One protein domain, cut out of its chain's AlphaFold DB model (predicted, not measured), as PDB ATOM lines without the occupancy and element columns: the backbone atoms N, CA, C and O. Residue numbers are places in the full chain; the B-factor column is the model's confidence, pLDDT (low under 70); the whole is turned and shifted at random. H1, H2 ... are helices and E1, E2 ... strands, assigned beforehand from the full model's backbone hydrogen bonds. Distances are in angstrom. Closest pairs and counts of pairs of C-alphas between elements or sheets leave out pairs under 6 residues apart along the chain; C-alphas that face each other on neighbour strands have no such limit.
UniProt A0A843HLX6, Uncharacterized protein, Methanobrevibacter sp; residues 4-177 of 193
ATOM      1  N   LYS A   4     -21.400  21.616 -39.307       36.81
ATOM      2  CA  LYS A   4     -21.715  21.661 -37.866       36.81
ATOM      3  C   LYS A   4     -20.514  21.315 -36.975       36.81
ATOM      4  O   LYS A   4     -20.352  21.925 -35.922       36.81
ATOM      5  N   ASN A   5     -19.674  20.374 -37.402       33.06
ATOM      6  CA  ASN A   5     -18.495  19.937 -36.652       33.06
ATOM      7  C   ASN A   5     -17.369  20.973 -36.733       33.06
ATOM      8  O   ASN A   5     -16.701  21.210 -35.732       33.06
ATOM      9  N   GLU A   6     -17.215  21.648 -37.876       35.94
ATOM     10  CA  GLU A   6     -16.273  22.767 -38.025       35.94
ATOM     11  C   GLU A   6     -16.672  23.965 -37.156       35.94
ATOM     12  O   GLU A   6     -15.841  24.500 -36.426       35.94
ATOM     13  N   LYS A   7     -17.957  24.349 -37.150       36.81
ATOM     14  CA  LYS A   7     -18.448  25.416 -36.258       36.81
ATOM     15  C   LYS A   7     -18.221  25.091 -34.781       36.81
ATOM     16  O   LYS A   7     -17.819  25.972 -34.026       36.81
ATOM     17  N   PHE A   8     -18.450  23.843 -34.369       32.06
ATOM     18  CA  PHE A   8     -18.213  23.417 -32.991       32.06
ATOM     19  C   PHE A   8     -16.719  23.444 -32.631       32.06
ATOM     20  O   PHE A   8     -16.358  24.019 -31.604       32.06
ATOM     21  N   ALA A   9     -15.848  22.905 -33.490       36.25
ATOM     22  CA  ALA A   9     -14.399  22.926 -33.287       36.25
ATOM     23  C   ALA A   9     -13.859  24.361 -33.175       36.25
ATOM     24  O   ALA A   9     -13.187  24.684 -32.199       36.25
ATOM     25  N   ASN A  10     -14.270  25.248 -34.087       40.66
ATOM     26  CA  ASN A  10     -13.883  26.661 -34.063       40.66
ATOM     27  C   ASN A  10     -14.398  27.388 -32.809       40.66
ATOM     28  O   ASN A  10     -13.721  28.269 -32.282       40.66
ATOM     29  N   SER A  11     -15.581  27.023 -32.298       43.25
ATOM     30  CA  SER A  11     -16.127  27.627 -31.076       43.25
ATOM     31  C   SER A  11     -15.360  27.213 -29.814       43.25
ATOM     32  O   SER A  11     -15.136  28.043 -28.937       43.25
ATOM     33  N   GLN A  12     -14.905  25.959 -29.740       44.06
ATOM     34  CA  GLN A  12     -14.071  25.464 -28.641       44.06
ATOM     35  C   GLN A  12     -12.642  26.015 -28.729       44.06
ATOM     36  O   GLN A  12     -12.042  26.344 -27.712       44.06
ATOM     37  N   GLU A  13     -12.115  26.176 -29.944       46.56
ATOM     38  CA  GLU A  13     -10.809  26.793 -30.200       46.56
ATOM     39  C   GLU A  13     -10.794  28.258 -29.746       46.56
ATOM     40  O   GLU A  13      -9.925  28.658 -28.972       46.56
ATOM     41  N   LYS A  14     -11.815  29.037 -30.126       50.53
ATOM     42  CA  LYS A  14     -11.996  30.414 -29.649       50.53
ATOM     43  C   LYS A  14     -12.087  30.477 -28.120       50.53
ATOM     44  O   LYS A  14     -11.432  31.315 -27.508       50.53
ATOM     45  N   ARG A  15     -12.832  29.551 -27.511       51.06
ATOM     46  CA  ARG A  15     -12.990  29.448 -26.054       51.06
ATOM     47  C   ARG A  15     -11.653  29.209 -25.352       51.06
ATOM     48  O   ARG A  15     -11.350  29.924 -24.408       51.06
ATOM     49  N   ASN A  16     -10.831  28.280 -25.847       50.97
ATOM     50  CA  ASN A  16      -9.493  28.001 -25.310       50.97
ATOM     51  C   ASN A  16      -8.534  29.199 -25.452       50.97
ATOM     52  O   ASN A  16      -7.712  29.436 -24.571       50.97
ATOM     53  N   ILE A  17      -8.644  29.968 -26.539       53.09
ATOM     54  CA  ILE A  17      -7.840  31.181 -26.759       53.09
ATOM     55  C   ILE A  17      -8.243  32.300 -25.788       53.09
ATOM     56  O   ILE A  17      -7.373  32.944 -25.208       53.09
ATOM     57  N   GLU A  18      -9.544  32.525 -25.585       54.38
ATOM     58  CA  GLU A  18     -10.057  33.503 -24.611       54.38
ATOM     59  C   GLU A  18      -9.575  33.172 -23.193       54.38
ATOM     60  O   GLU A  18      -8.999  34.015 -22.512       54.38
ATOM     61  N   LEU A  19      -9.700  31.900 -22.823       52.28
ATOM     62  CA  LEU A  19      -9.173  31.288 -21.606       52.28
ATOM     63  C   LEU A  19      -7.710  31.645 -21.307       52.28
ATOM     64  O   LEU A  19      -7.373  32.028 -20.190       52.28
ATOM     65  N   LEU A  20      -6.843  31.534 -22.313       52.50
ATOM     66  CA  LEU A  20      -5.410  31.811 -22.198       52.50
ATOM     67  C   LEU A  20      -5.078  33.307 -22.189       52.50
ATOM     68  O   LEU A  20      -4.125  33.727 -21.536       52.50
ATOM     69  N   ASN A  21      -5.857  34.134 -22.883       50.88
ATOM     70  CA  ASN A  21      -5.690  35.586 -22.821       50.88
ATOM     71  C   ASN A  21      -6.083  36.137 -21.445       50.88
ATOM     72  O   ASN A  21      -5.389  36.999 -20.908       50.88
ATOM     73  N   ASP A  22      -7.147  35.599 -20.854       50.06
ATOM     74  CA  ASP A  22      -7.566  35.918 -19.487       50.06
ATOM     75  C   ASP A  22      -6.507  35.480 -18.473       50.06
ATOM     76  O   ASP A  22      -6.159  36.217 -17.554       50.06
ATOM     77  N   PHE A  23      -5.922  34.308 -18.705       53.12
ATOM     78  CA  PHE A  23      -4.813  33.768 -17.932       53.12
ATOM     79  C   PHE A  23      -3.543  34.638 -17.996       53.12
ATOM     80  O   PHE A  23      -2.940  34.926 -16.961       53.12
ATOM     81  N   ASN A  24      -3.166  35.128 -19.185       48.53
ATOM     82  CA  ASN A  24      -2.041  36.056 -19.365       48.53
ATOM     83  C   ASN A  24      -2.238  37.365 -18.584       48.53
ATOM     84  O   ASN A  24      -1.268  37.914 -18.056       48.53
ATOM     85  N   GLN A  25      -3.482  37.846 -18.498       46.78
ATOM     86  CA  GLN A  25      -3.846  39.014 -17.693       46.78
ATOM     87  C   GLN A  25      -3.769  38.720 -16.185       46.78
ATOM     88  O   GLN A  25      -3.367  39.598 -15.425       46.78
ATOM     89  N   PHE A  26      -4.110  37.501 -15.753       38.47
ATOM     90  CA  PHE A  26      -4.161  37.117 -14.336       38.47
ATOM     91  C   PHE A  26      -2.780  36.857 -13.712       38.47
ATOM     92  O   PHE A  26      -2.558  37.195 -12.553       38.47
ATOM     93  N   LEU A  27      -1.833  36.286 -14.467       44.69
ATOM     94  CA  LEU A  27      -0.500  35.917 -13.958       44.69
ATOM     95  C   LEU A  27       0.599  36.958 -14.214       44.69
ATOM     96  O   LEU A  27       1.749  36.722 -13.854       44.69
ATOM     97  N   ASN A  28       0.269  38.094 -14.838       44.81
ATOM     98  CA  ASN A  28       1.227  39.132 -15.225       44.81
ATOM     99  C   ASN A  28       2.507  38.544 -15.864       44.81
ATOM    100  O   ASN A  28       3.636  38.867 -15.495       44.81
ATOM    101  N   LEU A  29       2.323  37.658 -16.854       47.38
ATOM    102  CA  LEU A  29       3.390  36.905 -17.544       47.38
ATOM    103  C   LEU A  29       4.319  37.791 -18.406       47.38
ATOM    104  O   LEU A  29       5.114  37.297 -19.208       47.38
ATOM    105  N   GLN A  30       4.223  39.116 -18.260       40.38
ATOM    106  CA  GLN A  30       5.155  40.089 -18.827       40.38
ATOM    107  C   GLN A  30       6.499  40.116 -18.084       40.38
ATOM    108  O   GLN A  30       7.476  40.617 -18.636       40.38
ATOM    109  N   CYS A  31       6.565  39.518 -16.890       35.47
ATOM    110  CA  CYS A  31       7.753  39.456 -16.039       35.47
ATOM    111  C   CYS A  31       8.250  38.015 -15.838       35.47
ATOM    112  O   CYS A  31       8.580  37.620 -14.722       35.47
ATOM    113  N   LEU A  32       8.286  37.209 -16.903       41.16
ATOM    114  CA  LEU A  32       9.023  35.945 -16.861       41.16
ATOM    115  C   LEU A  32      10.520  36.279 -16.820       41.16
ATOM    116  O   LEU A  32      11.151  36.508 -17.849       41.16
ATOM    117  N   GLU A  33      11.074  36.393 -15.615       34.62
ATOM    118  CA  GLU A  33      12.519  36.300 -15.419       34.62
ATOM    119  C   GLU A  33      12.989  34.891 -15.811       34.62
ATOM    120  O   GLU A  33      12.176  33.969 -15.917       34.62
ATOM    121  N   LYS A  34      14.308  34.688 -15.972       41.53
ATOM    122  CA  LYS A  34      14.885  33.337 -16.059       41.53
ATOM    123  C   LYS A  34      14.425  32.530 -14.845       41.53
ATOM    124  O   LYS A  34      15.012  32.632 -13.771       41.53
ATOM    125  N   CYS A  35      13.386  31.725 -15.020       38.62
ATOM    126  CA  CYS A  35      12.863  30.910 -13.941       38.62
ATOM    127  C   CYS A  35      13.906  29.824 -13.634       38.62
ATOM    128  O   CYS A  35      14.419  29.195 -14.573       38.62
ATOM    129  N   PRO A  36      14.272  29.596 -12.362       37.88
ATOM    130  CA  PRO A  36      15.143  28.487 -12.016       37.88
ATOM    131  C   PRO A  36      14.556  27.189 -12.587       37.88
ATOM    132  O   PRO A  36      13.347  26.954 -12.528       37.88
ATOM    133  N   LYS A  37      15.403  26.356 -13.197       45.19
ATOM    134  CA  LYS A  37      14.974  25.060 -13.737       45.19
ATOM    135  C   LYS A  37      14.257  24.265 -12.638       45.19
ATOM    136  O   LYS A  37      14.791  24.140 -11.542       45.19
ATOM    137  N   GLY A  38      13.076  23.723 -12.941       42.12
ATOM    138  CA  GLY A  38      12.316  22.909 -11.987       42.12
ATOM    139  C   GLY A  38      11.362  23.685 -11.074       42.12
ATOM    140  O   GLY A  38      11.065  23.200  -9.990       42.12
ATOM    141  N   HIS A  39      10.864  24.854 -11.487       46.44
ATOM    142  CA  HIS A  39       9.689  25.453 -10.847       46.44
ATOM    143  C   HIS A  39       8.389  24.799 -11.334       46.44
ATOM    144  O   HIS A  39       8.162  24.648 -12.540       46.44
ATOM    145  N   TYR A  40       7.552  24.451 -10.360       57.53
ATOM    146  CA  TYR A  40       6.246  23.821 -10.508       57.53
ATOM    147  C   TYR A  40       5.242  24.641  -9.712       57.53
ATOM    148  O   TYR A  40       5.496  24.941  -8.543       57.53
ATOM    149  N   VAL A  41       4.132  25.026 -10.331       59.38
ATOM    150  CA  VAL A  41       3.059  25.743  -9.634       59.38
ATOM    151  C   VAL A  41       1.728  25.129 -10.029       59.38
ATOM    152  O   VAL A  41       1.384  25.099 -11.210       59.38
ATOM    153  N   ASP A  42       0.981  24.686  -9.023       62.09
ATOM    154  CA  ASP A  42      -0.434  24.362  -9.164       62.09
ATOM    155  C   ASP A  42      -1.228  25.646  -8.991       62.09
ATOM    156  O   ASP A  42      -1.021  26.388  -8.026       62.09
ATOM    157  N   ALA A  43      -2.143  25.920  -9.911       63.75
ATOM    158  CA  ALA A  43      -3.079  27.009  -9.723       63.75
ATOM    159  C   ALA A  43      -4.428  26.704 -10.365       63.75
ATOM    160  O   ALA A  43      -4.574  25.884 -11.268       63.75
ATOM    161  N   SER A  44      -5.437  27.390  -9.843       63.97
ATOM    162  CA  SER A  44      -6.801  27.330 -10.336       63.97
ATOM    163  C   SER A  44      -7.254  28.723 -10.736       63.97
ATOM    164  O   SER A  44      -6.723  29.735 -10.272       63.97
ATOM    165  N   GLY A  45      -8.218  28.780 -11.644       65.56
ATOM    166  CA  GLY A  45      -8.711  30.044 -12.164       65.56
ATOM    167  C   GLY A  45     -10.124  29.932 -12.697       65.56
ATOM    168  O   GLY A  45     -10.632  28.838 -12.946       65.56
ATOM    169  N   VAL A  46     -10.746  31.092 -12.881       67.31
ATOM    170  CA  VAL A  46     -12.051  31.223 -13.523       67.31
ATOM    171  C   VAL A  46     -11.887  32.110 -14.743       67.31
ATOM    172  O   VAL A  46     -11.262  33.167 -14.684       67.31
ATOM    173  N   THR A  47     -12.422  31.660 -15.865       63.81
ATOM    174  CA  THR A  47     -12.355  32.388 -17.136       63.81
ATOM    175  C   THR A  47     -13.407  33.483 -17.183       63.81
ATOM    176  O   THR A  47     -14.385  33.430 -16.435       63.81
ATOM    177  N   LYS A  48     -13.310  34.423 -18.134       55.12
ATOM    178  CA  LYS A  48     -14.392  35.400 -18.373       55.12
ATOM    179  C   LYS A  48     -15.741  34.751 -18.702       55.12
ATOM    180  O   LYS A  48     -16.780  35.377 -18.524       55.12
ATOM    181  N   ASN A  49     -15.730  33.493 -19.141       62.53
ATOM    182  CA  ASN A  49     -16.919  32.701 -19.449       62.53
ATOM    183  C   ASN A  49     -17.345  31.774 -18.289       62.53
ATOM    184  O   ASN A  49     -18.043  30.788 -18.533       62.53
ATOM    185  N   ASN A  50     -16.908  32.051 -17.053       69.56
ATOM    186  CA  ASN A  50     -17.211  31.284 -15.836       69.56
ATOM    187  C   ASN A  50     -16.843  29.795 -15.906       69.56
ATOM    188  O   ASN A  50     -17.462  28.965 -15.245       69.56
ATOM    189  N   GLN A  51     -15.846  29.431 -16.714       74.00
ATOM    190  CA  GLN A  51     -15.299  28.080 -16.649       74.00
ATOM    191  C   GLN A  51     -14.234  28.019 -15.583       74.00
ATOM    192  O   GLN A  51     -13.336  28.859 -15.558       74.00
ATOM    193  N   PHE A  52     -14.312  26.982 -14.768       77.56
ATOM    194  CA  PHE A  52     -13.280  26.684 -13.805       77.56
ATOM    195  C   PHE A  52     -12.160  25.889 -14.463       77.56
ATOM    196  O   PHE A  52     -12.387  25.007 -15.296       77.56
ATOM    197  N   LEU A  53     -10.937  26.226 -14.088       76.12
ATOM    198  CA  LEU A  53      -9.726  25.575 -14.547       76.12
ATOM    199  C   LEU A  53      -8.951  25.090 -13.345       76.12
ATOM    200  O   LEU A  53      -8.789  25.841 -12.380       76.12
ATOM    201  N   ASN A  54      -8.389  23.896 -13.473       77.25
ATOM    202  CA  ASN A  54      -7.208  23.540 -12.712       77.25
ATOM    203  C   ASN A  54      -6.047  23.333 -13.678       77.25
ATOM    204  O   ASN A  54      -6.231  22.753 -14.755       77.25
ATOM    205  N   PHE A  55      -4.866  23.822 -13.318       74.50
ATOM    206  CA  PHE A  55      -3.704  23.689 -14.172       74.50
ATOM    207  C   PHE A  55      -2.397  23.498 -13.409       74.50
ATOM    208  O   PHE A  55      -2.133  24.119 -12.383       74.50
ATOM    209  N   GLU A  56      -1.554  22.650 -13.991       77.88
ATOM    210  CA  GLU A  56      -0.151  22.481 -13.617       77.88
ATOM    211  C   GLU A  56       0.693  23.365 -14.542       77.88
ATOM    212  O   GLU A  56       0.640  23.216 -15.772       77.88
ATOM    213  N   LEU A  57       1.472  24.275 -13.950       69.69
ATOM    214  CA  LEU A  57       2.452  25.097 -14.649       69.69
ATOM    215  C   LEU A  57       3.844  24.520 -14.507       69.69
ATOM    216  O   LEU A  57       4.358  24.356 -13.400       69.69
ATOM    217  N   LYS A  58       4.498  24.334 -15.651       71.00
ATOM    218  CA  LYS A  58       5.900  23.947 -15.696       71.00
ATOM    219  C   LYS A  58       6.708  24.895 -16.553       71.00
ATOM    220  O   LYS A  58       6.346  25.152 -17.698       71.00
ATOM    221  N   VAL A  59       7.837  25.354 -16.025       64.06
ATOM    222  CA  VAL A  59       8.796  26.160 -16.786       64.06
ATOM    223  C   VAL A  59      10.031  25.326 -17.083       64.06
ATOM    224  O   VAL A  59      10.605  24.672 -16.209       64.06
ATOM    225  N   ARG A  60      10.429  25.316 -18.349       66.00
ATOM    226  CA  ARG A  60      11.628  24.651 -18.847       66.00
ATOM    227  C   ARG A  60      12.451  25.662 -19.635       66.00
ATOM    228  O   ARG A  60      11.991  26.750 -19.947       66.00
ATOM    229  N   ASN A  61      13.701  25.309 -19.907       70.69
ATOM    230  CA  ASN A  61      14.559  26.055 -20.823       70.69
ATOM    231  C   ASN A  61      14.887  25.149 -22.015       70.69
ATOM    232  O   ASN A  61      15.949  24.529 -22.090       70.69
ATOM    233  N   GLN A  62      13.885  24.977 -22.866       82.12
ATOM    234  CA  GLN A  62      13.851  24.162 -24.068       82.12
ATOM    235  C   GLN A  62      13.543  25.055 -25.276       82.12
ATOM    236  O   GLN A  62      12.850  26.067 -25.179       82.12
ATOM    237  N   THR A  63      14.007  24.653 -26.451       86.81
ATOM    238  CA  THR A  63      13.735  25.363 -27.704       86.81
ATOM    239  C   THR A  63      12.834  24.513 -28.582       86.81
ATOM    240  O   THR A  63      13.138  23.350 -28.836       86.81
ATOM    241  N   LEU A  64      11.749  25.100 -29.084       91.25
ATOM    242  CA  LEU A  64      10.892  24.463 -30.081       91.25
ATOM    243  C   LEU A  64      11.553  24.509 -31.464       91.25
ATOM    244  O   LEU A  64      12.067  25.547 -31.893       91.25
ATOM    245  N   LYS A  65      11.511  23.387 -32.174       92.19
ATOM    246  CA  LYS A  65      11.987  23.223 -33.545       92.19
ATOM    247  C   LYS A  65      10.972  22.420 -34.357       92.19
ATOM    248  O   LYS A  65      10.108  21.737 -33.814       92.19
ATOM    249  N   GLN A  66      11.108  22.513 -35.672       91.12
ATOM    250  CA  GLN A  66      10.305  21.769 -36.630       91.12
ATOM    251  C   GLN A  66      11.239  21.062 -37.613       91.12
ATOM    252  O   GLN A  66      12.263  21.630 -38.005       91.12
ATOM    253  N   LYS A  67      10.935  19.806 -37.942       87.44
ATOM    254  CA  LYS A  67      11.620  19.037 -38.988       87.44
ATOM    255  C   LYS A  67      11.069  19.413 -40.368       87.44
ATOM    256  O   LYS A  67      10.030  20.059 -40.471       87.44
ATOM    257  N   GLU A  68      11.744  18.970 -41.425       86.06
ATOM    258  CA  GLU A  68      11.307  19.190 -42.813       86.06
ATOM    259  C   GLU A  68       9.925  18.586 -43.110       86.06
ATOM    260  O   GLU A  68       9.151  19.165 -43.864       86.06
ATOM    261  N   ASP A  69       9.579  17.470 -42.461       84.69
ATOM    262  CA  ASP A  69       8.272  16.806 -42.577       84.69
ATOM    263  C   ASP A  69       7.146  17.496 -41.778       84.69
ATOM    264  O   ASP A  69       6.015  17.012 -41.734       84.69
ATOM    265  N   GLY A  70       7.444  18.624 -41.127       82.81
ATOM    266  CA  GLY A  70       6.502  19.377 -40.307       82.81
ATOM    267  C   GLY A  70       6.389  18.897 -38.858       82.81
ATOM    268  O   GLY A  70       5.721  19.569 -38.067       82.81
ATOM    269  N   THR A  71       7.061  17.806 -38.474       86.44
ATOM    270  CA  THR A  71       7.044  17.275 -37.104       86.44
ATOM    271  C   THR A  71       7.693  18.254 -36.132       86.44
ATOM    272  O   THR A  71       8.831  18.697 -36.326       86.44
ATOM    273  N   LEU A  72       6.982  18.564 -35.051       89.44
ATOM    274  CA  LEU A  72       7.477  19.411 -33.975       89.44
ATOM    275  C   LEU A  72       8.302  18.603 -32.978       89.44
ATOM    276  O   LEU A  72       7.949  17.484 -32.618       89.44
ATOM    277  N   TYR A  73       9.389  19.196 -32.506       90.69
ATOM    278  CA  TYR A  73      10.211  18.634 -31.446       90.69
ATOM    279  C   TYR A  73      10.812  19.745 -30.595       90.69
ATOM    280  O   TYR A  73      11.018  20.873 -31.046       90.69
ATOM    281  N   VAL A  74      11.110  19.423 -29.348       89.12
ATOM    282  CA  VAL A  74      11.877  20.278 -28.455       89.12
ATOM    283  C   VAL A  74      13.314  19.803 -28.403       89.12
ATOM    284  O   VAL A  74      13.591  18.605 -28.412       89.12
ATOM    285  N   ILE A  75      14.233  20.755 -28.319       86.75
ATOM    286  CA  ILE A  75      15.623  20.508 -27.953       86.75
ATOM    287  C   ILE A  75      15.881  21.105 -26.578       86.75
ATOM    288  O   ILE A  75      15.415  22.199 -26.259       86.75
ATOM    289  N   GLY A  76      16.627  20.387 -25.756       80.44
ATOM    290  CA  GLY A  76      17.013  20.846 -24.432       80.44
ATOM    291  C   GLY A  76      18.315  20.205 -23.992       80.44
ATOM    292  O   GLY A  76      18.949  19.466 -24.741       80.44
ATOM    293  N   VAL A  77      18.708  20.478 -22.752       68.81
ATOM    294  CA  VAL A  77      19.870  19.846 -22.122       68.81
ATOM    295  C   VAL A  77      19.389  19.045 -20.925       68.81
ATOM    296  O   VAL A  77      18.659  19.566 -20.081       68.81
ATOM    297  N   ASN A  78      19.763  17.768 -20.871       66.19
ATOM    298  CA  ASN A  78      19.455  16.905 -19.743       66.19
ATOM    299  C   ASN A  78      20.245  17.392 -18.529       66.19
ATOM    300  O   ASN A  78      21.464  17.521 -18.583       66.19
ATOM    301  N   GLU A  79      19.550  17.650 -17.429       58.47
ATOM    302  CA  GLU A  79      20.143  18.272 -16.242       58.47
ATOM    303  C   GLU A  79      21.172  17.382 -15.544       58.47
ATOM    304  O   GLU A  79      22.130  17.894 -14.976       58.47
ATOM    305  N   LYS A  80      21.020  16.058 -15.623       58.19
ATOM    306  CA  LYS A  80      21.920  15.112 -14.952       58.19
ATOM    307  C   LYS A  80      23.170  14.821 -15.763       58.19
ATOM    308  O   LYS A  80      24.242  14.634 -15.204       58.19
ATOM    309  N   THR A  81      23.027  14.725 -17.082       66.56
ATOM    310  CA  THR A  81      24.134  14.331 -17.963       66.56
ATOM    311  C   THR A  81      24.788  15.519 -18.657       66.56
ATOM    312  O   THR A  81      25.822  15.345 -19.297       66.56
ATOM    313  N   ASN A  82      24.178  16.705 -18.568       68.19
ATOM    314  CA  ASN A  82      24.514  17.905 -19.334       68.19
ATOM    315  C   ASN A  82      24.592  17.658 -20.855       68.19
ATOM    316  O   ASN A  82      25.228  18.411 -21.591       68.19
ATOM    317  N   LYS A  83      23.955  16.583 -21.340       61.12
ATOM    318  CA  LYS A  83      23.920  16.224 -22.760       61.12
ATOM    319  C   LYS A  83      22.700  16.852 -23.427       61.12
ATOM    320  O   LYS A  83      21.629  16.884 -22.812       61.12
ATOM    321  N   PRO A  84      22.827  17.319 -24.678       72.44
ATOM    322  CA  PRO A  84      21.667  17.729 -25.447       72.44
ATOM    323  C   PRO A  84      20.726  16.536 -25.648       72.44
ATOM    324  O   PRO A  84      21.168  15.393 -25.769       72.44
ATOM    325  N   TYR A  85      19.429  16.813 -25.703       78.94
ATOM    326  CA  TYR A  85      18.415  15.861 -26.136       78.94
ATOM    327  C   TYR A  85      17.441  16.538 -27.092       78.94
ATOM    328  O   TYR A  85      17.258  17.759 -27.055       78.94
ATOM    329  N   SER A  86      16.797  15.723 -27.916       82.75
ATOM    330  CA  SER A  86      15.629  16.092 -28.699       82.75
ATOM    331  C   SER A  86      14.483  15.142 -28.363       82.75
ATOM    332  O   SER A  86      14.706  13.951 -28.157       82.75
ATOM    333  N   ALA A  87      13.267  15.672 -28.268       84.44
ATOM    334  CA  ALA A  87      12.064  14.886 -28.017       84.44
ATOM    335  C   ALA A  87      10.867  15.534 -28.713       84.44
ATOM    336  O   ALA A  87      10.747  16.754 -28.740       84.44
ATOM    337  N   ASP A  88       9.971  14.730 -29.263       86.62
ATOM    338  CA  ASP A  88       8.664  15.148 -29.783       86.62
ATOM    339  C   ASP A  88       7.557  15.086 -28.713       86.62
ATOM    340  O   ASP A  88       6.388  15.358 -28.990       86.62
ATOM    341  N   THR A  89       7.931  14.778 -27.469       87.12
ATOM    342  CA  THR A  89       7.040  14.671 -26.315       87.12
ATOM    343  C   THR A  89       7.477  15.575 -25.161       87.12
ATOM    344  O   THR A  89       8.651  15.929 -25.001       87.12
ATOM    345  N   LEU A  90       6.516  15.937 -24.312       86.69
ATOM    346  CA  LEU A  90       6.729  16.586 -23.025       86.69
ATOM    347  C   LEU A  90       6.207  15.697 -21.907       86.69
ATOM    348  O   LEU A  90       5.067  15.249 -21.933       86.69
ATOM    349  N   PHE A  91       7.029  15.486 -20.883       83.56
ATOM    350  CA  PHE A  91       6.591  14.713 -19.731       83.56
ATOM    351  C   PHE A  91       5.687  15.522 -18.787       83.56
ATOM    352  O   PHE A  91       5.960  16.699 -18.520       83.56
ATOM    353  N   LEU A  92       4.685  14.853 -18.234       84.88
ATOM    354  CA  LEU A  92       3.844  15.232 -17.102       84.88
ATOM    355  C   LEU A  92       4.002  14.153 -16.020       84.88
ATOM    356  O   LEU A  92       4.189  12.978 -16.327       84.88
ATOM    357  N   GLU A  93       3.997  14.535 -14.748       79.44
ATOM    358  CA  GLU A  93       4.077  13.568 -13.650       79.44
ATOM    359  C   GLU A  93       2.715  12.891 -13.456       79.44
ATOM    360  O   GLU A  93       1.687  13.563 -13.419       79.44
ATOM    361  N   ALA A  94       2.697  11.559 -13.329       81.31
ATOM    362  CA  ALA A  94       1.445  10.790 -13.333       81.31
ATOM    363  C   ALA A  94       0.491  11.150 -12.177       81.31
ATOM    364  O   ALA A  94      -0.731  11.071 -12.306       81.31
ATOM    365  N   HIS A  95       1.030  11.576 -11.031       81.38
ATOM    366  CA  HIS A  95       0.198  12.031  -9.918       81.38
ATOM    367  C   HIS A  95      -0.465  13.385 -10.219       81.38
ATOM    368  O   HIS A  95      -1.600  13.602  -9.808       81.38
ATOM    369  N   LYS A  96       0.189  14.264 -10.992       84.69
ATOM    370  CA  LYS A  96      -0.369  15.564 -11.387       84.69
ATOM    371  C   LYS A  96      -1.516  15.414 -12.371       84.69
ATOM    372  O   LYS A  96      -2.566  16.015 -12.168       84.69
ATOM    373  N   SER A  97      -1.362  14.569 -13.391       87.56
ATOM    374  CA  SER A  97      -2.474  14.273 -14.301       87.56
ATOM    375  C   SER A  97      -3.663  13.674 -13.549       87.56
ATOM    376  O   SER A  97      -4.798  14.090 -13.768       87.56
ATOM    377  N   SER A  98      -3.401  12.761 -12.611       86.62
ATOM    378  CA  SER A  98      -4.430  12.153 -11.766       86.62
ATOM    379  C   SER A  98      -5.182  13.191 -10.927       86.62
ATOM    380  O   SER A  98      -6.411  13.166 -10.920       86.62
ATOM    381  N   SER A  99      -4.479  14.131 -10.284       86.94
ATOM    382  CA  SER A  99      -5.106  15.228  -9.530       86.94
ATOM    383  C   SER A  99      -5.968  16.123 -10.421       86.94
ATOM    384  O   SER A  99      -7.124  16.375 -10.095       86.94
ATOM    385  N   LEU A 100      -5.457  16.527 -11.590       88.50
ATOM    386  CA  LEU A 100      -6.215  17.341 -12.546       88.50
ATOM    387  C   LEU A 100      -7.509  16.639 -12.992       88.50
ATOM    388  O   LEU A 100      -8.568  17.261 -13.057       88.50
ATOM    389  N   PHE A 101      -7.451  15.334 -13.276       89.94
ATOM    390  CA  PHE A 101      -8.645  14.559 -13.624       89.94
ATOM    391  C   PHE A 101      -9.608  14.380 -12.448       89.94
ATOM    392  O   PHE A 101     -10.820  14.371 -12.665       89.94
ATOM    393  N   LEU A 102      -9.102  14.235 -11.222       90.19
ATOM    394  CA  LEU A 102      -9.948  14.136 -10.036       90.19
ATOM    395  C   LEU A 102     -10.748  15.425  -9.829       90.19
ATOM    396  O   LEU A 102     -11.960  15.354  -9.634       90.19
ATOM    397  N   ASP A 103     -10.107  16.585  -9.960       87.81
ATOM    398  CA  ASP A 103     -10.784  17.879  -9.838       87.81
ATOM    399  C   ASP A 103     -11.794  18.111 -10.959       87.81
ATOM    400  O   ASP A 103     -12.857  18.681 -10.725       87.81
ATOM    401  N   TYR A 104     -11.530  17.604 -12.165       89.44
ATOM    402  CA  TYR A 104     -12.535  17.597 -13.223       89.44
ATOM    403  C   TYR A 104     -13.779  16.793 -12.828       89.44
ATOM    404  O   TYR A 104     -14.900  17.271 -12.968       89.44
ATOM    405  N   VAL A 105     -13.599  15.581 -12.299       89.25
ATOM    406  CA  VAL A 105     -14.722  14.717 -11.906       89.25
ATOM    407  C   VAL A 105     -15.488  15.281 -10.705       89.25
ATOM    408  O   VAL A 105     -16.711  15.173 -10.657       89.25
ATOM    409  N   MET A 106     -14.781  15.862  -9.736       90.12
ATOM    410  CA  MET A 106     -15.354  16.304  -8.462       90.12
ATOM    411  C   MET A 106     -15.914  17.728  -8.511       90.12
ATOM    412  O   MET A 106     -16.908  18.012  -7.843       90.12
ATOM    413  N   LEU A 107     -15.261  18.619  -9.256       86.56
ATOM    414  CA  LEU A 107     -15.491  20.066  -9.216       86.56
ATOM    415  C   LEU A 107     -15.823  20.663 -10.593       86.56
ATOM    416  O   LEU A 107     -16.098  21.856 -10.672       86.56
ATOM    417  N   ASP A 108     -15.812  19.860 -11.666       83.50
ATOM    418  CA  ASP A 108     -15.996  20.295 -13.064       83.50
ATOM    419  C   ASP A 108     -14.922  21.295 -13.543       83.50
ATOM    420  O   ASP A 108     -15.147  22.149 -14.404       83.50
ATOM    421  N   TYR A 109     -13.715  21.197 -12.980       85.19
ATOM    422  CA  TYR A 109     -12.580  22.027 -13.382       85.19
ATOM    423  C   TYR A 109     -11.929  21.420 -14.622       85.19
ATOM    424  O   TYR A 109     -11.522  20.261 -14.615       85.19
ATOM    425  N   LEU A 110     -11.792  22.189 -15.703       84.12
ATOM    426  CA  LEU A 110     -11.124  21.682 -16.900       84.12
ATOM    427  C   LEU A 110      -9.649  21.356 -16.592       84.12
ATOM    428  O   LEU A 110      -8.937  22.245 -16.115       84.12
ATOM    429  N   PRO A 111      -9.174  20.131 -16.897       89.25
ATOM    430  CA  PRO A 111      -7.822  19.699 -16.567       89.25
ATOM    431  C   PRO A 111      -6.842  20.163 -17.647       89.25
ATOM    432  O   PRO A 111      -6.729  19.563 -18.726       89.25
ATOM    433  N   MET A 112      -6.135  21.252 -17.363       86.12
ATOM    434  CA  MET A 112      -5.186  21.865 -18.287       86.12
ATOM    435  C   MET A 112      -3.746  21.604 -17.829       86.12
ATOM    436  O   MET A 112      -3.432  21.692 -16.650       86.12
ATOM    437  N   TYR A 113      -2.839  21.314 -18.760       86.94
ATOM    438  CA  TYR A 113      -1.401  21.286 -18.475       86.94
ATOM    439  C   TYR A 113      -0.695  22.325 -19.334       86.94
ATOM    440  O   TYR A 113      -0.848  22.333 -20.557       86.94
ATOM    441  N   ILE A 114       0.059  23.214 -18.694       83.00
ATOM    442  CA  ILE A 114       0.693  24.359 -19.342       83.00
ATOM    443  C   ILE A 114       2.199  24.270 -19.113       83.00
ATOM    444  O   ILE A 114       2.687  24.230 -17.985       83.00
ATOM    445  N   ASN A 115       2.952  24.259 -20.208       83.38
ATOM    446  CA  ASN A 115       4.401  24.161 -20.191       83.38
ATOM    447  C   ASN A 115       5.024  25.344 -20.939       83.38
ATOM    448  O   ASN A 115       4.905  25.455 -22.159       83.38
ATOM    449  N   PHE A 116       5.697  26.223 -20.206       78.44
ATOM    450  CA  PHE A 116       6.552  27.256 -20.775       78.44
ATOM    451  C   PHE A 116       7.857  26.585 -21.183       78.44
ATOM    452  O   PHE A 116       8.673  26.228 -20.332       78.44
ATOM    453  N   LEU A 117       8.055  26.395 -22.486       80.62
ATOM    454  CA  LEU A 117       9.313  25.859 -22.998       80.62
ATOM    455  C   LEU A 117      10.454  26.845 -22.777       80.62
ATOM    456  O   LEU A 117      11.582  26.415 -22.592       80.62
ATOM    457  N   ASN A 118      10.161  28.139 -22.854       76.75
ATOM    458  CA  ASN A 118      11.040  29.264 -22.558       76.75
ATOM    459  C   ASN A 118      10.175  30.535 -22.440       76.75
ATOM    460  O   ASN A 118       8.947  30.453 -22.505       76.75
ATOM    461  N   ASP A 119      10.813  31.698 -22.323       71.56
ATOM    462  CA  ASP A 119      10.155  33.003 -22.153       71.56
ATOM    463  C   ASP A 119       9.243  33.405 -23.328       71.56
ATOM    464  O   ASP A 119       8.383  34.277 -23.183       71.56
ATOM    465  N   ASP A 120       9.427  32.771 -24.490       79.00
ATOM    466  CA  ASP A 120       8.722  33.095 -25.725       79.00
ATOM    467  C   ASP A 120       7.739  32.017 -26.169       79.00
ATOM    468  O   ASP A 120       6.921  32.294 -27.042       79.00
ATOM    469  N   VAL A 121       7.807  30.789 -25.652       84.75
ATOM    470  CA  VAL A 121       7.028  29.664 -26.189       84.75
ATOM    471  C   VAL A 121       6.299  28.917 -25.087       84.75
ATOM    472  O   VAL A 121       6.911  28.394 -24.158       84.75
ATOM    473  N   VAL A 122       4.984  28.790 -25.264       85.19
ATOM    474  CA  VAL A 122       4.091  28.077 -24.348       85.19
ATOM    475  C   VAL A 122       3.384  26.959 -25.087       85.19
ATOM    476  O   VAL A 122       2.872  27.149 -26.190       85.19
ATOM    477  N   VAL A 123       3.344  25.797 -24.454       89.25
ATOM    478  CA  VAL A 123       2.673  24.594 -24.924       89.25
ATOM    479  C   VAL A 123       1.542  24.285 -23.953       89.25
ATOM    480  O   VAL A 123       1.762  24.187 -22.749       89.25
ATOM    481  N   VAL A 124       0.327  24.151 -24.473       87.25
ATOM    482  CA  VAL A 124      -0.886  23.976 -23.675       87.25
ATOM    483  C   VAL A 124      -1.614  22.714 -24.100       87.25
ATOM    484  O   VAL A 124      -1.953  22.535 -25.270       87.25
ATOM    485  N   TYR A 125      -1.912  21.873 -23.120       89.12
ATOM    486  CA  TYR A 125      -2.675  20.649 -23.282       89.12
ATOM    487  C   TYR A 125      -4.016  20.772 -22.576       89.12
ATOM    488  O   TYR A 125      -4.084  21.145 -21.407       89.12
ATOM    489  N   ASN A 126      -5.075  20.379 -23.275       88.00
ATOM    490  CA  ASN A 126      -6.330  20.001 -22.647       88.00
ATOM    491  C   ASN A 126      -6.328  18.477 -22.508       88.00
ATOM    492  O   ASN A 126      -6.430  17.764 -23.512       88.00
ATOM    493  N   LEU A 127      -6.211  17.973 -21.278       89.06
ATOM    494  CA  LEU A 127      -6.032  16.539 -21.037       89.06
ATOM    495  C   LEU A 127      -7.272  15.703 -21.420       89.06
ATOM    496  O   LEU A 127      -7.158  14.495 -21.614       89.06
ATOM    497  N   LEU A 128      -8.439  16.329 -21.627       85.81
ATOM    498  CA  LEU A 128      -9.652  15.673 -22.144       85.81
ATOM    499  C   LEU A 128      -9.663  15.518 -23.675       85.81
ATOM    500  O   LEU A 128     -10.565  14.875 -24.222       85.81
ATOM    501  N   LYS A 129      -8.726  16.153 -24.392       82.94
ATOM    502  CA  LYS A 129      -8.748  16.289 -25.862       82.94
ATOM    503  C   LYS A 129      -7.493  15.771 -26.561       82.94
ATOM    504  O   LYS A 129      -7.282  16.094 -27.723       82.94
ATOM    505  N   LEU A 130      -6.705  14.937 -25.891       84.56
ATOM    506  CA  LEU A 130      -5.545  14.285 -26.500       84.56
ATOM    507  C   LEU A 130      -5.991  13.333 -27.627       84.56
ATOM    508  O   LEU A 130      -6.963  12.584 -27.461       84.56
ATOM    509  N   ASN A 131      -5.299  13.341 -28.773       78.88
ATOM    510  CA  ASN A 131      -5.607  12.410 -29.864       78.88
ATOM    511  C   ASN A 131      -5.107  11.003 -29.551       78.88
ATOM    512  O   ASN A 131      -5.740  10.017 -29.945       78.88
ATOM    513  N   LYS A 132      -3.984  10.910 -28.837       73.94
ATOM    514  CA  LYS A 132      -3.409   9.655 -28.363       73.94
ATOM    515  C   LYS A 132      -3.487   9.594 -26.845       73.94
ATOM    516  O   LYS A 132      -3.447  10.601 -26.145       73.94
ATOM    517  N   ARG A 133      -3.597   8.375 -26.318       75.56
ATOM    518  CA  ARG A 133      -3.335   8.157 -24.896       75.56
ATOM    519  C   ARG A 133      -1.852   8.443 -24.674       75.56
ATOM    520  O   ARG A 133      -1.043   7.930 -25.441       75.56
ATOM    521  N   TYR A 134      -1.523   9.237 -23.661       76.50
ATOM    522  CA  TYR A 134      -0.131   9.470 -23.291       76.50
ATOM    523  C   TYR A 134       0.572   8.137 -23.013       76.50
ATOM    524  O   TYR A 134      -0.017   7.197 -22.462       76.50
ATOM    525  N   GLU A 135       1.829   8.053 -23.423       79.38
ATOM    526  CA  GLU A 135       2.672   6.897 -23.139       79.38
ATOM    527  C   GLU A 135       3.211   7.007 -21.716       79.38
ATOM    528  O   GLU A 135       3.385   8.108 -21.192       79.38
ATOM    529  N   LYS A 136       3.439   5.867 -21.065       81.12
ATOM    530  CA  LYS A 136       4.049   5.834 -19.737       81.12
ATOM    531  C   LYS A 136       5.491   5.397 -19.865       81.12
ATOM    532  O   LYS A 136       5.768   4.359 -20.456       81.12
ATOM    533  N   GLU A 137       6.378   6.158 -19.250       78.12
ATOM    534  CA  GLU A 137       7.777   5.794 -19.111       78.12
ATOM    535  C   GLU A 137       8.188   5.798 -17.643       78.12
ATOM    536  O   GLU A 137       7.827   6.685 -16.864       78.12
ATOM    537  N   HIS A 138       8.982   4.793 -17.285       78.12
ATOM    538  CA  HIS A 138       9.523   4.623 -15.947       78.12
ATOM    539  C   HIS A 138      10.926   5.211 -15.898       78.12
ATOM    540  O   HIS A 138      11.852   4.720 -16.548       78.12
ATOM    541  N   TYR A 139      11.097   6.255 -15.099       70.12
ATOM    542  CA  TYR A 139      12.387   6.893 -14.906       70.12
ATOM    543  C   TYR A 139      12.956   6.511 -13.558       70.12
ATOM    544  O   TYR A 139      12.338   6.732 -12.520       70.12
ATOM    545  N   ARG A 140      14.191   6.015 -13.561       69.06
ATOM    546  CA  ARG A 140      14.945   5.838 -12.327       69.06
ATOM    547  C   ARG A 140      15.533   7.185 -11.909       69.06
ATOM    548  O   ARG A 140      16.446   7.705 -12.554       69.06
ATOM    549  N   ILE A 141      14.991   7.776 -10.852       66.75
ATOM    550  CA  ILE A 141      15.454   9.052 -10.306       66.75
ATOM    551  C   ILE A 141      16.107   8.831  -8.947       66.75
ATOM    552  O   ILE A 141      15.672   8.001  -8.167       66.75
ATOM    553  N   TRP A 142      17.206   9.534  -8.687       60.16
ATOM    554  CA  TRP A 142      17.811   9.540  -7.362       60.16
ATOM    555  C   TRP A 142      16.980  10.441  -6.457       60.16
ATOM    556  O   TRP A 142      16.661  11.560  -6.861       60.16
ATOM    557  N   SER A 143      16.650   9.946  -5.273       59.12
ATOM    558  CA  SER A 143      15.943  10.675  -4.235       59.12
ATOM    559  C   SER A 143      16.913  11.027  -3.122       59.12
ATOM    560  O   SER A 143      17.510  10.142  -2.504       59.12
ATOM    561  N   GLU A 144      17.085  12.322  -2.866       58.56
ATOM    562  CA  GLU A 144      17.944  12.793  -1.776       58.56
ATOM    563  C   GLU A 144      17.367  12.423  -0.405       58.56
ATOM    564  O   GLU A 144      18.125  12.115   0.511       58.56
ATOM    565  N   LEU A 145      16.034  12.371  -0.289       64.19
ATOM    566  CA  LEU A 145      15.335  12.054   0.956       64.19
ATOM    567  C   LEU A 145      15.583  10.606   1.401       64.19
ATOM    568  O   LEU A 145      15.898  10.359   2.561       64.19
ATOM    569  N   TYR A 146      15.464   9.652   0.476       69.00
ATOM    570  CA  TYR A 146      15.625   8.225   0.778       69.00
ATOM    571  C   TYR A 146      17.031   7.700   0.483       69.00
ATOM    572  O   TYR A 146      17.260   6.497   0.608       69.00
ATOM    573  N   GLN A 147      17.946   8.570   0.036       77.94
ATOM    574  CA  GLN A 147      19.308   8.221  -0.387       77.94
ATOM    575  C   GLN A 147      19.350   6.984  -1.300       77.94
ATOM    576  O   GLN A 147      20.214   6.113  -1.179       77.94
ATOM    577  N   SER A 148      18.367   6.866  -2.190       71.19
ATOM    578  CA  SER A 148      18.200   5.704  -3.055       71.19
ATOM    579  C   SER A 148      17.535   6.093  -4.369       71.19
ATOM    580  O   SER A 148      17.097   7.226  -4.572       71.19
ATOM    581  N   PHE A 149      17.510   5.149  -5.306       71.94
ATOM    582  CA  PHE A 149      16.814   5.345  -6.566       71.94
ATOM    583  C   PHE A 149      15.338   4.990  -6.430       71.94
ATOM    584  O   PHE A 149      15.002   3.839  -6.162       71.94
ATOM    585  N   GLU A 150      14.481   5.951  -6.736       69.94
ATOM    586  CA  GLU A 150      13.048   5.772  -6.897       69.94
ATOM    587  C   GLU A 150      12.689   5.556  -8.368       69.94
ATOM    588  O   GLU A 150      13.375   6.026  -9.285       69.94
ATOM    589  N   ILE A 151      11.591   4.840  -8.592       74.75
ATOM    590  CA  ILE A 151      10.946   4.764  -9.899       74.75
ATOM    591  C   ILE A 151       9.887   5.861  -9.931       74.75
ATOM    592  O   ILE A 151       8.937   5.829  -9.156       74.75
ATOM    593  N   ALA A 152      10.068   6.825 -10.826       67.12
ATOM    594  CA  ALA A 152       9.075   7.844 -11.111       67.12
ATOM    595  C   ALA A 152       8.379   7.542 -12.433       67.12
ATOM    596  O   ALA A 152       9.024   7.446 -13.483       67.12
ATOM    597  N   ASP A 153       7.056   7.460 -12.369       73.81
ATOM    598  CA  ASP A 153       6.207   7.297 -13.538       73.81
ATOM    599  C   ASP A 153       5.953   8.652 -14.188       73.81
ATOM    600  O   ASP A 153       5.481   9.606 -13.557       73.81
ATOM    601  N   ARG A 154       6.273   8.733 -15.477       76.25
ATOM    602  CA  ARG A 154       6.051   9.923 -16.289       76.25
ATOM    603  C   ARG A 154       5.125   9.602 -17.442       76.25
ATOM    604  O   ARG A 154       5.238   8.556 -18.073       76.25
ATOM    605  N   GLU A 155       4.231  10.535 -17.714       86.25
ATOM    606  CA  GLU A 155       3.303  10.491 -18.831       86.25
ATOM    607  C   GLU A 155       3.836  11.391 -19.939       86.25
ATOM    608  O   GLU A 155       4.080  12.578 -19.724       86.25
ATOM    609  N   LEU A 156       4.069  10.826 -21.117       86.69
ATOM    610  CA  LEU A 156       4.580  11.543 -22.275       86.69
ATOM    611  C   LEU A 156       3.422  12.083 -23.110       86.69
ATOM    612  O   LEU A 156       2.631  11.325 -23.674       86.69
ATOM    613  N   LEU A 157       3.346  13.407 -23.205       89.69
ATOM    614  CA  LEU A 157       2.376  14.123 -24.020       89.69
ATOM    615  C   LEU A 157       3.030  14.529 -25.336       89.69
ATOM    616  O   LEU A 157       4.004  15.283 -25.345       89.69
ATOM    617  N   ALA A 158       2.505  14.043 -26.454       89.62
ATOM    618  CA  ALA A 158       3.034  14.373 -27.771       89.62
ATOM    619  C   ALA A 158       2.815  15.861 -28.089       89.62
ATOM    620  O   ALA A 158       1.744  16.404 -27.827       89.62
ATOM    621  N   LEU A 159       3.806  16.543 -28.665       90.12
ATOM    622  CA  LEU A 159       3.677  17.959 -29.044       90.12
ATOM    623  C   LEU A 159       2.573  18.187 -30.087       90.12
ATOM    624  O   LEU A 159       1.991  19.266 -30.129       90.12
ATOM    625  N   GLU A 160       2.252  17.168 -30.889       89.12
ATOM    626  CA  GLU A 160       1.157  17.213 -31.866       89.12
ATOM    627  C   GLU A 160      -0.239  17.342 -31.233       89.12
ATOM    628  O   GLU A 160      -1.176  17.763 -31.907       89.12
ATOM    629  N   ASP A 161      -0.384  17.008 -29.946       88.94
ATOM    630  CA  ASP A 161      -1.640  17.130 -29.196       88.94
ATOM    631  C   ASP A 161      -1.794  18.495 -28.506       88.94
ATOM    632  O   ASP A 161      -2.826  18.773 -27.888       88.94
ATOM    633  N   ALA A 162      -0.783  19.361 -28.602       89.81
ATOM    634  CA  ALA A 162      -0.758  20.635 -27.907       89.81
ATOM    635  C   ALA A 162      -1.194  21.815 -28.778       89.81
ATOM    636  O   ALA A 162      -0.922  21.877 -29.976       89.81
ATOM    637  N   PHE A 163      -1.767  22.826 -28.132       87.94
ATOM    638  CA  PHE A 163      -1.790  24.182 -28.668       87.94
ATOM    639  C   PHE A 163      -0.462  24.853 -28.330       87.94
ATOM    640  O   PHE A 163      -0.048  24.848 -27.171       87.94
ATOM    641  N   ILE A 164       0.210  25.434 -29.323       88.94
ATOM    642  CA  ILE A 164       1.505  26.086 -29.109       88.94
ATOM    643  C   ILE A 164       1.412  27.549 -29.483       88.94
ATOM    644  O   ILE A 164       0.990  27.911 -30.584       88.94
ATOM    645  N   TYR A 165       1.865  28.380 -28.558       85.06
ATOM    646  CA  TYR A 165       1.866  29.822 -28.668       85.06
ATOM    647  C   TYR A 165       3.293  30.341 -28.665       85.06
ATOM    648  O   TYR A 165       4.158  29.807 -27.968       85.06
ATOM    649  N   LYS A 166       3.522  31.413 -29.421       85.56
ATOM    650  CA  LYS A 166       4.779  32.152 -29.429       85.56
ATOM    651  C   LYS A 166       4.542  33.625 -29.132       85.56
ATOM    652  O   LYS A 166       3.616  34.226 -29.680       85.56
ATOM    653  N   LYS A 167       5.387  34.207 -28.289       80.94
ATOM    654  CA  LYS A 167       5.381  35.623 -27.941       80.94
ATOM    655  C   LYS A 167       5.818  36.456 -29.148       80.94
ATOM    656  O   LYS A 167       6.872  36.231 -29.739       80.94
ATOM    657  N   VAL A 168       4.977  37.407 -29.536       80.19
ATOM    658  CA  VAL A 168       5.198  38.376 -30.613       80.19
ATOM    659  C   VAL A 168       4.723  39.727 -30.095       80.19
ATOM    660  O   VAL A 168       3.544  39.879 -29.795       80.19
ATOM    661  N   ASN A 169       5.624  40.707 -29.986       80.56
ATOM    662  CA  ASN A 169       5.329  42.037 -29.430       80.56
ATOM    663  C   ASN A 169       4.686  41.978 -28.028       80.56
ATOM    664  O   ASN A 169       3.686  42.637 -27.774       80.56
ATOM    665  N   ASN A 170       5.251  41.167 -27.126       71.25
ATOM    666  CA  ASN A 170       4.733  40.910 -25.771       71.25
ATOM    667  C   ASN A 170       3.363  40.219 -25.674       71.25
ATOM    668  O   ASN A 170       2.860  40.041 -24.568       71.25
ATOM    669  N   GLU A 171       2.811  39.734 -26.785       70.25
ATOM    670  CA  GLU A 171       1.560  38.977 -26.806       70.25
ATOM    671  C   GLU A 171       1.789  37.548 -27.299       70.25
ATOM    672  O   GLU A 171       2.477  37.323 -28.296       70.25
ATOM    673  N   TYR A 172       1.193  36.561 -26.630       73.56
ATOM    674  CA  TYR A 172       1.244  35.171 -27.079       73.56
ATOM    675  C   TYR A 172       0.267  34.935 -28.230       73.56
ATOM    676  O   TYR A 172      -0.945  35.068 -28.077       73.56
ATOM    677  N   LYS A 173       0.796  34.541 -29.391       79.19
ATOM    678  CA  LYS A 173       0.014  34.212 -30.587       79.19
ATOM    679  C   LYS A 173       0.078  32.721 -30.867       79.19
ATOM    680  O   LYS A 173       1.151  32.127 -30.792       79.19
ATOM    681  N   LEU A 174      -1.064  32.126 -31.201       82.50
ATOM    682  CA  LEU A 174      -1.150  30.716 -31.577       82.50
ATOM    683  C   LEU A 174      -0.358  30.487 -32.873       82.50
ATOM    684  O   LEU A 174      -0.639  31.128 -33.885       82.50
ATOM    685  N   ILE A 175       0.621  29.585 -32.835       86.31
ATOM    686  CA  ILE A 175       1.456  29.218 -33.990       86.31
ATOM    687  C   ILE A 175       1.242  27.776 -34.445       86.31
ATOM    688  O   ILE A 175       1.568  27.438 -35.579       86.31
ATOM    689  N   TYR A 176       0.693  26.928 -33.577       87.06
ATOM    690  CA  TYR A 176       0.347  25.553 -33.903       87.06
ATOM    691  C   TYR A 176      -0.889  25.130 -33.126       87.06
ATOM    692  O   TYR A 176      -1.040  25.474 -31.952       87.06
ATOM    693  N   LYS A 177      -1.749  24.352 -33.780       83.88
ATOM    694  CA  LYS A 177      -2.909  23.721 -33.161       83.88
ATOM    695  C   LYS A 177      -2.922  22.228 -33.472       83.88
ATOM    696  O   LYS A 177      -2.517  21.853 -34.576       83.88
TER     697      LYS A 177
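AT A GLANCE: This is residues 4 to 177 of the 193 residues of an uncharacterized protein of Methanobrevibacter sp (UniProt A0A843HLX6). A curled, strongly twisted sheet of six strands makes the core, with helix H2 packed along E2 and E7 and the later part of helix H1 in the hollow of the curl, near both edges, E1 and E12. Two small three-stranded sheets join it at the end away from the start of H1: E3, E4 and E5 beside the ends of E7 and E8, and E6, E10 and E9, whose long hairpin E9 and E10 reaches far out to its tip at Gln 147; residues 4 to 12 of H1 stick out at the opposite end. The printed part has 174 residues, with two named helices and twelve named strands in the order H1, E1 to E6, H2, E7 to E12, and its class is mixed, helices and strands. The large sheet, E1 E2 E7 E8 E11 E12, is mixed, and the two small ones are antiparallel. The whole is compact, with a radius of gyration of the C-alphas of 16.6 A and spans of 52 by 41 by 33 A.

HOW THE PARTS SIT: Look first at the inner strands E2, residues 52 to 59, and E7, residues 110 to 118, which are parallel at 23 degrees; N 116 and O 58 are 2.8 A apart. Beside E2 find the edge strand E1, residues 40 to 46, its hairpin partner, with N 53 and O 45 at 2.9 A. On the other side of E7 comes E8, residues 121 to 126, in a hairpin with it, N 115 and O 123 at 2.8 A. Next is E11, residues 163 to 168, antiparallel to E8, with N 124 and O 163 at 2.8 A. The other edge strand is E12, residues 171 to 176, in a hairpin with E11, N 168 and O 171 at 2.8 A. H2, residues 94 to 107, is on this sheet at a height of 8.6 A, over E2 and E7, and runs along the strands, at 8 degrees to E2 on the local plane; its closest C-alphas to E7 are those of Leu 100 and Pro 111, 4.9 A. H1, residues 4 to 26, is on the sheet too, over E8 at a height of 8.3 A, and stands up from it at 47 degrees. With these helices on opposite faces, the arrangement has three layers. Every O i to N i+4 pair is within hydrogen-bond range in H1 and H2. Now look at E3, residues 63 to 66, E4, residues 72 to 77, and E5, residues 84 to 87, a meander, each strand the antiparallel neighbour of the one before; N 63 and O 75 are 2.8 A apart, and N 74 and O 87 2.8 A. The closest C-alphas of E3 and E7 are those of Thr 63 and Leu 117, 6.5 A. E5 runs on into E6, residues 89 to 93, at 91 degrees. E6 pairs with E10, residues 148 to 158, N 92 and O 155 at 2.8 A, and E10 with E9, residues 135 to 143, N 154 and O 137 at 2.9 A. The closest C-alphas of H2 and E10 are those of Ala 94 and Arg 154, 5.5 A.

IN THESE COORDINATES: Find C-alpha 4 at (-21.715, 21.661, -37.866); from there H1 runs 33.2 A to Phe 26. E10 runs 30.3 A from C-alpha 148 at (18.200, 5.704, -3.055), E7 24.1 A, E9 23.4 A, E2 22.3 A, E1 20.0 A and H2 19.7 A. E12 ends at C-alpha 176, (0.347, 25.553, -33.903).

THE WHOLE: Lys 4 and Gln 147 have the two C-alphas farthest apart, 57.2 A. The printed part has no cut, and its one long link is residues 27 to 39, between H1 and E1. The mean pLDDT of the printed part is 71.6; 66 residues are under 70, among them residues 4 to 50, and H1 has a mean of 45.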